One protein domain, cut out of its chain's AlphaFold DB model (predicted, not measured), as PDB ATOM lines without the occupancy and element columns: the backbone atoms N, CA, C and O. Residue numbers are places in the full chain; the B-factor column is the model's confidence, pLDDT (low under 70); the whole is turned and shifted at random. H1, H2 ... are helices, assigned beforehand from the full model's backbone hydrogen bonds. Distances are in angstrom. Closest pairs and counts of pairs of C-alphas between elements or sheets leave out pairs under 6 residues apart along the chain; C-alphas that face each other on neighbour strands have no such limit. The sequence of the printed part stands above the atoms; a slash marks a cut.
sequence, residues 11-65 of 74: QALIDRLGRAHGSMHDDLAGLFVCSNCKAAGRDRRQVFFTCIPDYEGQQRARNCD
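This is residues 11 to 65 of the 74 residues of an uncharacterized protein of Mesorhizobium sp (UniProt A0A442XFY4). Four short helices are strung along an open chain, with no helix touching another. H1, H2 and H3 follow one another along an open curve; residues 40 to 54 then fold back, and the printed part ends in an arm, residues 50 to 65, of which 55 to 63 belong to H4, which sticks out. The printed part has 55 residues, with helices in the order H1, H2, H3, H4 and no named strand; the class is all helix. It is extended, with a radius of gyration of the C-alphas of 16.3 A and spans of 54 by 24 by 15 A.

H1, residues 11 to 17, begins at C-alpha 11 (10.590, 39.167, -13.622). H2 is residues 25 to 31, 10.2 A long, and H3 is residues 35 to 39. H4, residues 55 to 63, is 11.9 A long and ends at C-alpha 63 (5.451, 22.219, -29.804).

The four helices are apart from one another. Every O i to N i+4 pair is within hydrogen-bond range in H1, H3 and H4; in H2 1 of 3 is, beside 4 of 4 O i to N i+3 pairs.

The C-alphas of Gly 41 and Asp 65, the two farthest apart, are 53.7 A apart. The printed part has no cut. The link from H3 to H4 is long. Mean pLDDT of the printed part is 74.4, with 18 residues under 70, among them 21 to 27.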
ATOM      1  N   GLN A  11      10.121  39.843 -14.828       78.12
ATOM      2  CA  GLN A  11      10.590  39.167 -13.622       78.12
ATOM      3  C   GLN A  11      11.535  40.068 -12.825       78.12
ATOM      4  O   GLN A  11      11.320  40.273 -11.633       78.12
ATOM      5  N   ALA A  12      12.497  40.705 -13.498       81.88
ATOM      6  CA  ALA A  12      13.374  41.682 -12.850       81.88
ATOM      7  C   ALA A  12      12.584  42.880 -12.289       81.88
ATOM      8  O   ALA A  12      12.958  43.466 -11.270       81.88
ATOM      9  N   LEU A  13      11.474  43.243 -12.942       78.19
ATOM     10  CA  LEU A  13      10.557  44.258 -12.438       78.19
ATOM     11  C   LEU A  13       9.845  43.803 -11.158       78.19
ATOM     12  O   LEU A  13       9.812  44.561 -10.190       78.19
ATOM     13  N   ILE A  14       9.319  42.576 -11.131       78.44
ATOM     14  CA  ILE A  14       8.687  41.987  -9.941       78.44
ATOM     15  C   ILE A  14       9.682  41.915  -8.780       78.44
ATOM     16  O   ILE A  14       9.329  42.279  -7.660       78.44
ATOM     17  N   ASP A  15      10.924  41.505  -9.037       81.75
ATOM     18  CA  ASP A  15      11.959  41.400  -8.003       81.75
ATOM     19  C   ASP A  15      12.329  42.776  -7.431       81.75
ATOM     20  O   ASP A  15      12.574  42.918  -6.233       81.75
ATOM     21  N   ARG A  16      12.321  43.813  -8.278       77.31
ATOM     22  CA  ARG A  16      12.622  45.191  -7.874       77.31
ATOM     23  C   ARG A  16      11.476  45.868  -7.118       77.31
ATOM     24  O   ARG A  16      11.747  46.684  -6.242       77.31
ATOM     25  N   LEU A  17      10.224  45.585  -7.482       77.00
ATOM     26  CA  LEU A  17       9.032  46.193  -6.875       77.00
ATOM     27  C   LEU A  17       8.516  45.415  -5.658       77.00
ATOM     28  O   LEU A  17       7.882  45.992  -4.778       77.00
ATOM     29  N   GLY A  18       8.794  44.113  -5.605       76.81
ATOM     30  CA  GLY A  18       8.226  43.182  -4.642       76.81
ATOM     31  C   GLY A  18       6.895  42.594  -5.118       76.81
ATOM     32  O   GLY A  18       6.049  43.274  -5.694       76.81
ATOM     33  N   ARG A  19       6.672  41.307  -4.819       71.56
ATOM     34  CA  ARG A  19       5.456  40.555  -5.202       71.56
ATOM     35  C   ARG A  19       4.137  41.163  -4.714       71.56
ATOM     36  O   ARG A  19       3.095  40.842  -5.271       71.56
ATOM     37  N   ALA A  20       4.177  41.985  -3.668       72.31
ATOM     38  CA  ALA A  20       3.004  42.640  -3.094       72.31
ATOM     39  C   ALA A  20       2.715  44.022  -3.708       72.31
ATOM     40  O   ALA A  20       1.766  44.683  -3.290       72.31
ATOM     41  N   HIS A  21       3.523  44.481  -4.669       68.62
ATOM     42  CA  HIS A  21       3.335  45.790  -5.278       68.62
ATOM     43  C   HIS A  21       2.065  45.799  -6.137       68.62
ATOM     44  O   HIS A  21       1.942  45.039  -7.100       68.62
ATOM     45  N   GLY A  22       1.116  46.672  -5.791       64.00
ATOM     46  CA  GLY A  22      -0.104  46.871  -6.567       64.00
ATOM     47  C   GLY A  22       0.218  47.346  -7.983       64.00
ATOM     48  O   GLY A  22       1.092  48.189  -8.183       64.00
ATOM     49  N   SER A  23      -0.473  46.785  -8.976       60.75
ATOM     50  CA  SER A  23      -0.408  47.257 -10.358       60.75
ATOM     51  C   SER A  23      -1.217  48.542 -10.471       60.75
ATOM     52  O   SER A  23      -2.422  48.503 -10.723       60.75
ATOM     53  N   MET A  24      -0.575  49.688 -10.266       63.62
ATOM     54  CA  MET A  24      -1.134  50.956 -10.710       63.62
ATOM     55  C   MET A  24      -0.167  51.630 -11.673       63.62
ATOM     56  O   MET A  24       1.015  51.829 -11.400       63.62
ATOM     57  N   HIS A  25      -0.710  51.944 -12.848       64.62
ATOM     58  CA  HIS A  25      -0.054  52.695 -13.910       64.62
ATOM     59  C   HIS A  25       0.622  53.969 -13.376       64.62
ATOM     60  O   HIS A  25       1.735  54.284 -13.795       64.62
ATOM     61  N   ASP A  26      -0.010  54.639 -12.408       62.53
ATOM     62  CA  ASP A  26       0.498  55.856 -11.771       62.53
ATOM     63  C   ASP A  26       1.788  55.639 -10.964       62.53
ATOM     64  O   ASP A  26       2.725  56.433 -11.087       62.53
ATOM     65  N   ASP A  27       1.903  54.536 -10.215       67.31
ATOM     66  CA  ASP A  27       3.120  54.224  -9.451       67.31
ATOM     67  C   ASP A  27       4.294  53.901 -10.384       67.31
ATOM     68  O   ASP A  27       5.428  54.355 -10.192       67.31
ATOM     69  N   LEU A  28       4.018  53.153 -11.456       71.44
ATOM     70  CA  LEU A  28       5.035  52.795 -12.441       71.44
ATOM     71  C   LEU A  28       5.467  54.004 -13.278       71.44
ATOM     72  O   LEU A  28       6.649  54.121 -13.617       71.44
ATOM     73  N   ALA A  29       4.564  54.943 -13.568       67.56
ATOM     74  CA  ALA A  29       4.893  56.154 -14.313       67.56
ATOM     75  C   ALA A  29       5.952  57.024 -13.610       67.56
ATOM     76  O   ALA A  29       6.793  57.635 -14.275       67.56
ATOM     77  N   GLY A  30       5.965  57.037 -12.272       65.44
ATOM     78  CA  GLY A  30       6.987  57.732 -11.482       65.44
ATOM     79  C   GLY A  30       8.376  57.080 -11.543       65.44
ATOM     80  O   GLY A  30       9.394  57.777 -11.484       65.44
ATOM     81  N   LEU A  31       8.424  55.753 -11.697       69.31
ATOM     82  CA  LEU A  31       9.663  54.971 -11.759       69.31
ATOM     83  C   LEU A  31      10.274  54.958 -13.163       69.31
ATOM     84  O   LEU A  31      11.498  55.016 -13.320       69.31
ATOM     85  N   PHE A  32       9.429  54.912 -14.190       73.38
ATOM     86  CA  PHE A  32       9.852  54.837 -15.583       73.38
ATOM     87  C   PHE A  32       9.915  56.213 -16.221       73.38
ATOM     88  O   PHE A  32       9.081  56.599 -17.032       73.38
ATOM     89  N   VAL A  33      10.975  56.948 -15.891       73.12
ATOM     90  CA  VAL A  33      11.264  58.235 -16.520       73.12
ATOM     91  C   VAL A  33      12.606  58.187 -17.245       73.12
ATOM     92  O   VAL A  33      13.608  57.692 -16.729       73.12
ATOM     93  N   CYS A  34      12.660  58.749 -18.452       76.81
ATOM     94  CA  CYS A  34      13.929  58.920 -19.151       76.81
ATOM     95  C   CYS A  34      14.799  59.934 -18.390       76.81
ATOM     96  O   CYS A  34      14.426  61.103 -18.269       76.81
ATOM     97  N   SER A  35      15.973  59.505 -17.919       77.25
ATOM     98  CA  SER A  35      16.917  60.330 -17.148       77.25
ATOM     99  C   SER A  35      17.289  61.632 -17.866       77.25
ATOM    100  O   SER A  35      17.249  62.700 -17.261       77.25
ATOM    101  N   ASN A  36      17.532  61.578 -19.177       79.25
ATOM    102  CA  ASN A  36      17.848  62.757 -19.997       79.25
ATOM    103  C   ASN A  36      16.649  63.701 -20.176       79.25
ATOM    104  O   ASN A  36      16.811  64.900 -20.392       79.25
ATOM    105  N   CYS A  37      15.425  63.169 -20.152       78.69
ATOM    106  CA  CYS A  37      14.209  63.977 -20.211       78.69
ATOM    107  C   CYS A  37      13.892  64.588 -18.830       78.69
ATOM    108  O   CYS A  37      13.504  65.754 -18.779       78.69
ATOM    109  N   LYS A  38      14.191  63.872 -17.733       78.62
ATOM    110  CA  LYS A  38      14.135  64.372 -16.349       78.62
ATOM    111  C   LYS A  38      15.126  65.512 -16.107       78.62
ATOM    112  O   LYS A  38      14.724  66.551 -15.602       78.62
ATOM    113  N   ALA A  39      16.388  65.335 -16.501       82.94
ATOM    114  CA  ALA A  39      17.434  66.345 -16.329       82.94
ATOM    115  C   ALA A  39      17.155  67.628 -17.129       82.94
ATOM    116  O   ALA A  39      17.490  68.718 -16.689       82.94
ATOM    117  N   ALA A  40      16.502  67.501 -18.287       84.50
ATOM    118  CA  ALA A  40      16.163  68.629 -19.151       84.50
ATOM    119  C   ALA A  40      14.843  69.335 -18.785       84.50
ATOM    120  O   ALA A  40      14.395  70.180 -19.555       84.50
ATOM    121  N   GLY A  41      14.174  68.949 -17.690       79.62
ATOM    122  CA  GLY A  41      12.912  69.567 -17.257       79.62
ATOM    123  C   GLY A  41      11.770  69.465 -18.277       79.62
ATOM    124  O   GLY A  41      10.864  70.291 -18.267       79.62
ATOM    125  N   ARG A  42      11.820  68.489 -19.195       74.25
ATOM    126  CA  ARG A  42      10.805  68.341 -20.248       74.25
ATOM    127  C   ARG A  42       9.492  67.812 -19.672       74.25
ATOM    128  O   ARG A  42       9.518  66.967 -18.778       74.25
ATOM    129  N   ASP A  43       8.380  68.280 -20.245       67.50
ATOM    130  CA  ASP A  43       7.023  67.869 -19.873       67.50
ATOM    131  C   ASP A  43       6.891  66.340 -19.801       67.50
ATOM    132  O   ASP A  43       7.328  65.601 -20.699       67.50
ATOM    133  N   ARG A  44       6.321  65.872 -18.690       66.31
ATOM    134  CA  ARG A  44       6.185  64.452 -18.365       66.31
ATOM    135  C   ARG A  44       4.892  63.933 -18.979       66.31
ATOM    136  O   ARG A  44       3.861  63.878 -18.319       66.31
ATOM    137  N   ARG A  45       4.943  63.520 -20.245       63.34
ATOM    138  CA  ARG A  45       3.833  62.757 -20.831       63.34
ATOM    139  C   ARG A  45       3.755  61.355 -20.226       63.34
ATOM    140  O   ARG A  45       4.788  60.761 -19.917       63.34
ATOM    141  N   GLN A  46       2.525  60.853 -20.105       61.91
ATOM    142  CA  GLN A  46       2.221  59.502 -19.635       61.91
ATOM    143  C   GLN A  46       3.057  58.468 -20.400       61.91
ATOM    144  O   GLN A  46       3.167  58.520 -21.630       61.91
ATOM    145  N   VAL A  47       3.680  57.552 -19.661       68.44
ATOM    146  CA  VAL A  47       4.387  56.409 -20.235       68.44
ATOM    147  C   VAL A  47       3.390  55.300 -20.510       68.44
ATOM    148  O   VAL A  47       2.660  54.877 -19.625       68.44
ATOM    149  N   PHE A  48       3.366  54.816 -21.747       68.88
ATOM    150  CA  PHE A  48       2.519  53.695 -22.130       68.88
ATOM    151  C   PHE A  48       3.299  52.395 -21.989       68.88
ATOM    152  O   PHE A  48       4.424  52.277 -22.479       68.88
ATOM    153  N   PHE A  49       2.681  51.416 -21.334       71.56
ATOM    154  CA  PHE A  49       3.213  50.065 -21.234       71.56
ATOM    155  C   PHE A  49       2.479  49.174 -22.227       71.56
ATOM    156  O   PHE A  49       1.251  49.128 -22.239       71.56
ATOM    157  N   THR A  50       3.240  48.431 -23.022       77.56
ATOM    158  CA  THR A  50       2.713  47.364 -23.871       77.56
ATOM    159  C   THR A  50       3.329  46.058 -23.400       77.56
ATOM    160  O   THR A  50       4.546  45.893 -23.467       77.56
ATOM    161  N   CYS A  51       2.504  45.127 -22.919       77.69
ATOM    162  CA  CYS A  51       2.967  43.767 -22.654       77.69
ATOM    163  C   CYS A  51       3.215  43.064 -23.991       77.69
ATOM    164  O   CYS A  51       2.305  42.958 -24.811       77.69
ATOM    165  N   ILE A  52       4.444  42.593 -24.204       80.25
ATOM    166  CA  ILE A  52       4.815  41.784 -25.368       80.25
ATOM    167  C   ILE A  52       5.015  40.353 -24.860       80.25
ATOM    168  O   ILE A  52       5.994  40.111 -24.155       80.25
ATOM    169  N   PRO A  53       4.099  39.418 -25.162       78.81
ATOM    170  CA  PRO A  53       4.259  38.020 -24.779       78.81
ATOM    171  C   PRO A  53       5.507  37.400 -25.420       78.81
ATOM    172  O   PRO A  53       5.830  37.703 -26.570       78.81
ATOM    173  N   ASP A  54       6.176  36.494 -24.702       82.75
ATOM    174  CA  ASP A  54       7.222  35.639 -25.274       82.75
ATOM    175  C   ASP A  54       6.587  34.557 -26.159       82.75
ATOM    176  O   ASP A  54       6.352  33.420 -25.744       82.75
ATOM    177  N   TYR A  55       6.248  34.945 -27.386       81.56
ATOM    178  CA  TYR A  55       5.635  34.037 -28.345       81.56
ATOM    179  C   TYR A  55       6.560  32.870 -28.700       81.56
ATOM    180  O   TYR A  55       6.066  31.760 -28.861       81.56
ATOM    181  N   GLU A  56       7.879  33.066 -28.794       82.12
ATOM    182  CA  GLU A  56       8.802  31.971 -29.120       82.12
ATOM    183  C   GLU A  56       8.841  30.915 -28.016       82.12
ATOM    184  O   GLU A  56       8.672  29.726 -28.306       82.12
ATOM    185  N   GLY A  57       8.992  31.327 -26.753       83.56
ATOM    186  CA  GLY A  57       8.955  30.408 -25.616       83.56
ATOM    187  C   GLY A  57       7.621  29.666 -25.514       83.56
ATOM    188  O   GLY A  57       7.599  28.445 -25.335       83.56
ATOM    189  N   GLN A  58       6.505  30.372 -25.725       83.25
ATOM    190  CA  GLN A  58       5.169  29.768 -25.745       83.25
ATOM    191  C   GLN A  58       5.003  28.745 -26.873       83.25
ATOM    192  O   GLN A  58       4.451  27.667 -26.649       83.25
ATOM    193  N   GLN A  59       5.484  29.058 -28.079       82.62
ATOM    194  CA  GLN A  59       5.428  28.136 -29.215       82.62
ATOM    195  C   GLN A  59       6.318  26.917 -28.986       82.62
ATOM    196  O   GLN A  59       5.910  25.798 -29.285       82.62
ATOM    197  N   ARG A  60       7.510  27.103 -28.407       82.12
ATOM    198  CA  ARG A  60       8.410  25.999 -28.069       82.12
ATOM    199  C   ARG A  60       7.774  25.056 -27.052       82.12
ATOM    200  O   ARG A  60       7.761  23.856 -27.292       82.12
ATOM    201  N   ALA A  61       7.196  25.592 -25.976       82.06
ATOM    202  CA  ALA A  61       6.485  24.799 -24.975       82.06
ATOM    203  C   ALA A  61       5.286  24.050 -25.579       82.06
ATOM    204  O   ALA A  61       5.107  22.865 -25.315       82.06
ATOM    205  N   ARG A  62       4.502  24.709 -26.446       76.31
ATOM    206  CA  ARG A  62       3.384  24.072 -27.166       76.31
ATOM    207  C   ARG A  62       3.837  22.967 -28.118       76.31
ATOM    208  O   ARG A  62       3.156  21.954 -28.230       76.31
ATOM    209  N   ASN A  63       4.952  23.166 -28.812       78.25
ATOM    210  CA  ASN A  63       5.451  22.219 -29.804       78.25
ATOM    211  C   ASN A  63       6.293  21.086 -29.201       78.25
ATOM    212  O   ASN A  63       6.571  20.130 -29.919       78.25
ATOM    213  N   CYS A  64       6.683  21.145 -27.922       69.31
ATOM    214  CA  CYS A  64       7.425  20.061 -27.263       69.31
ATOM    215  C   CYS A  64       6.693  18.712 -27.332       69.31
ATOM    216  O   CYS A  64       7.338  17.688 -27.547       69.31
ATOM    217  N   ASP A  65       5.364  18.720 -27.230       69.88
ATOM    218  CA  ASP A  65       4.533  17.510 -27.306       69.88
ATOM    219  C   ASP A  65       3.921  17.287 -28.696       69.88
ATOM    220  O   ASP A  65       3.198  16.313 -28.928       69.88
TER     221      ASP A  65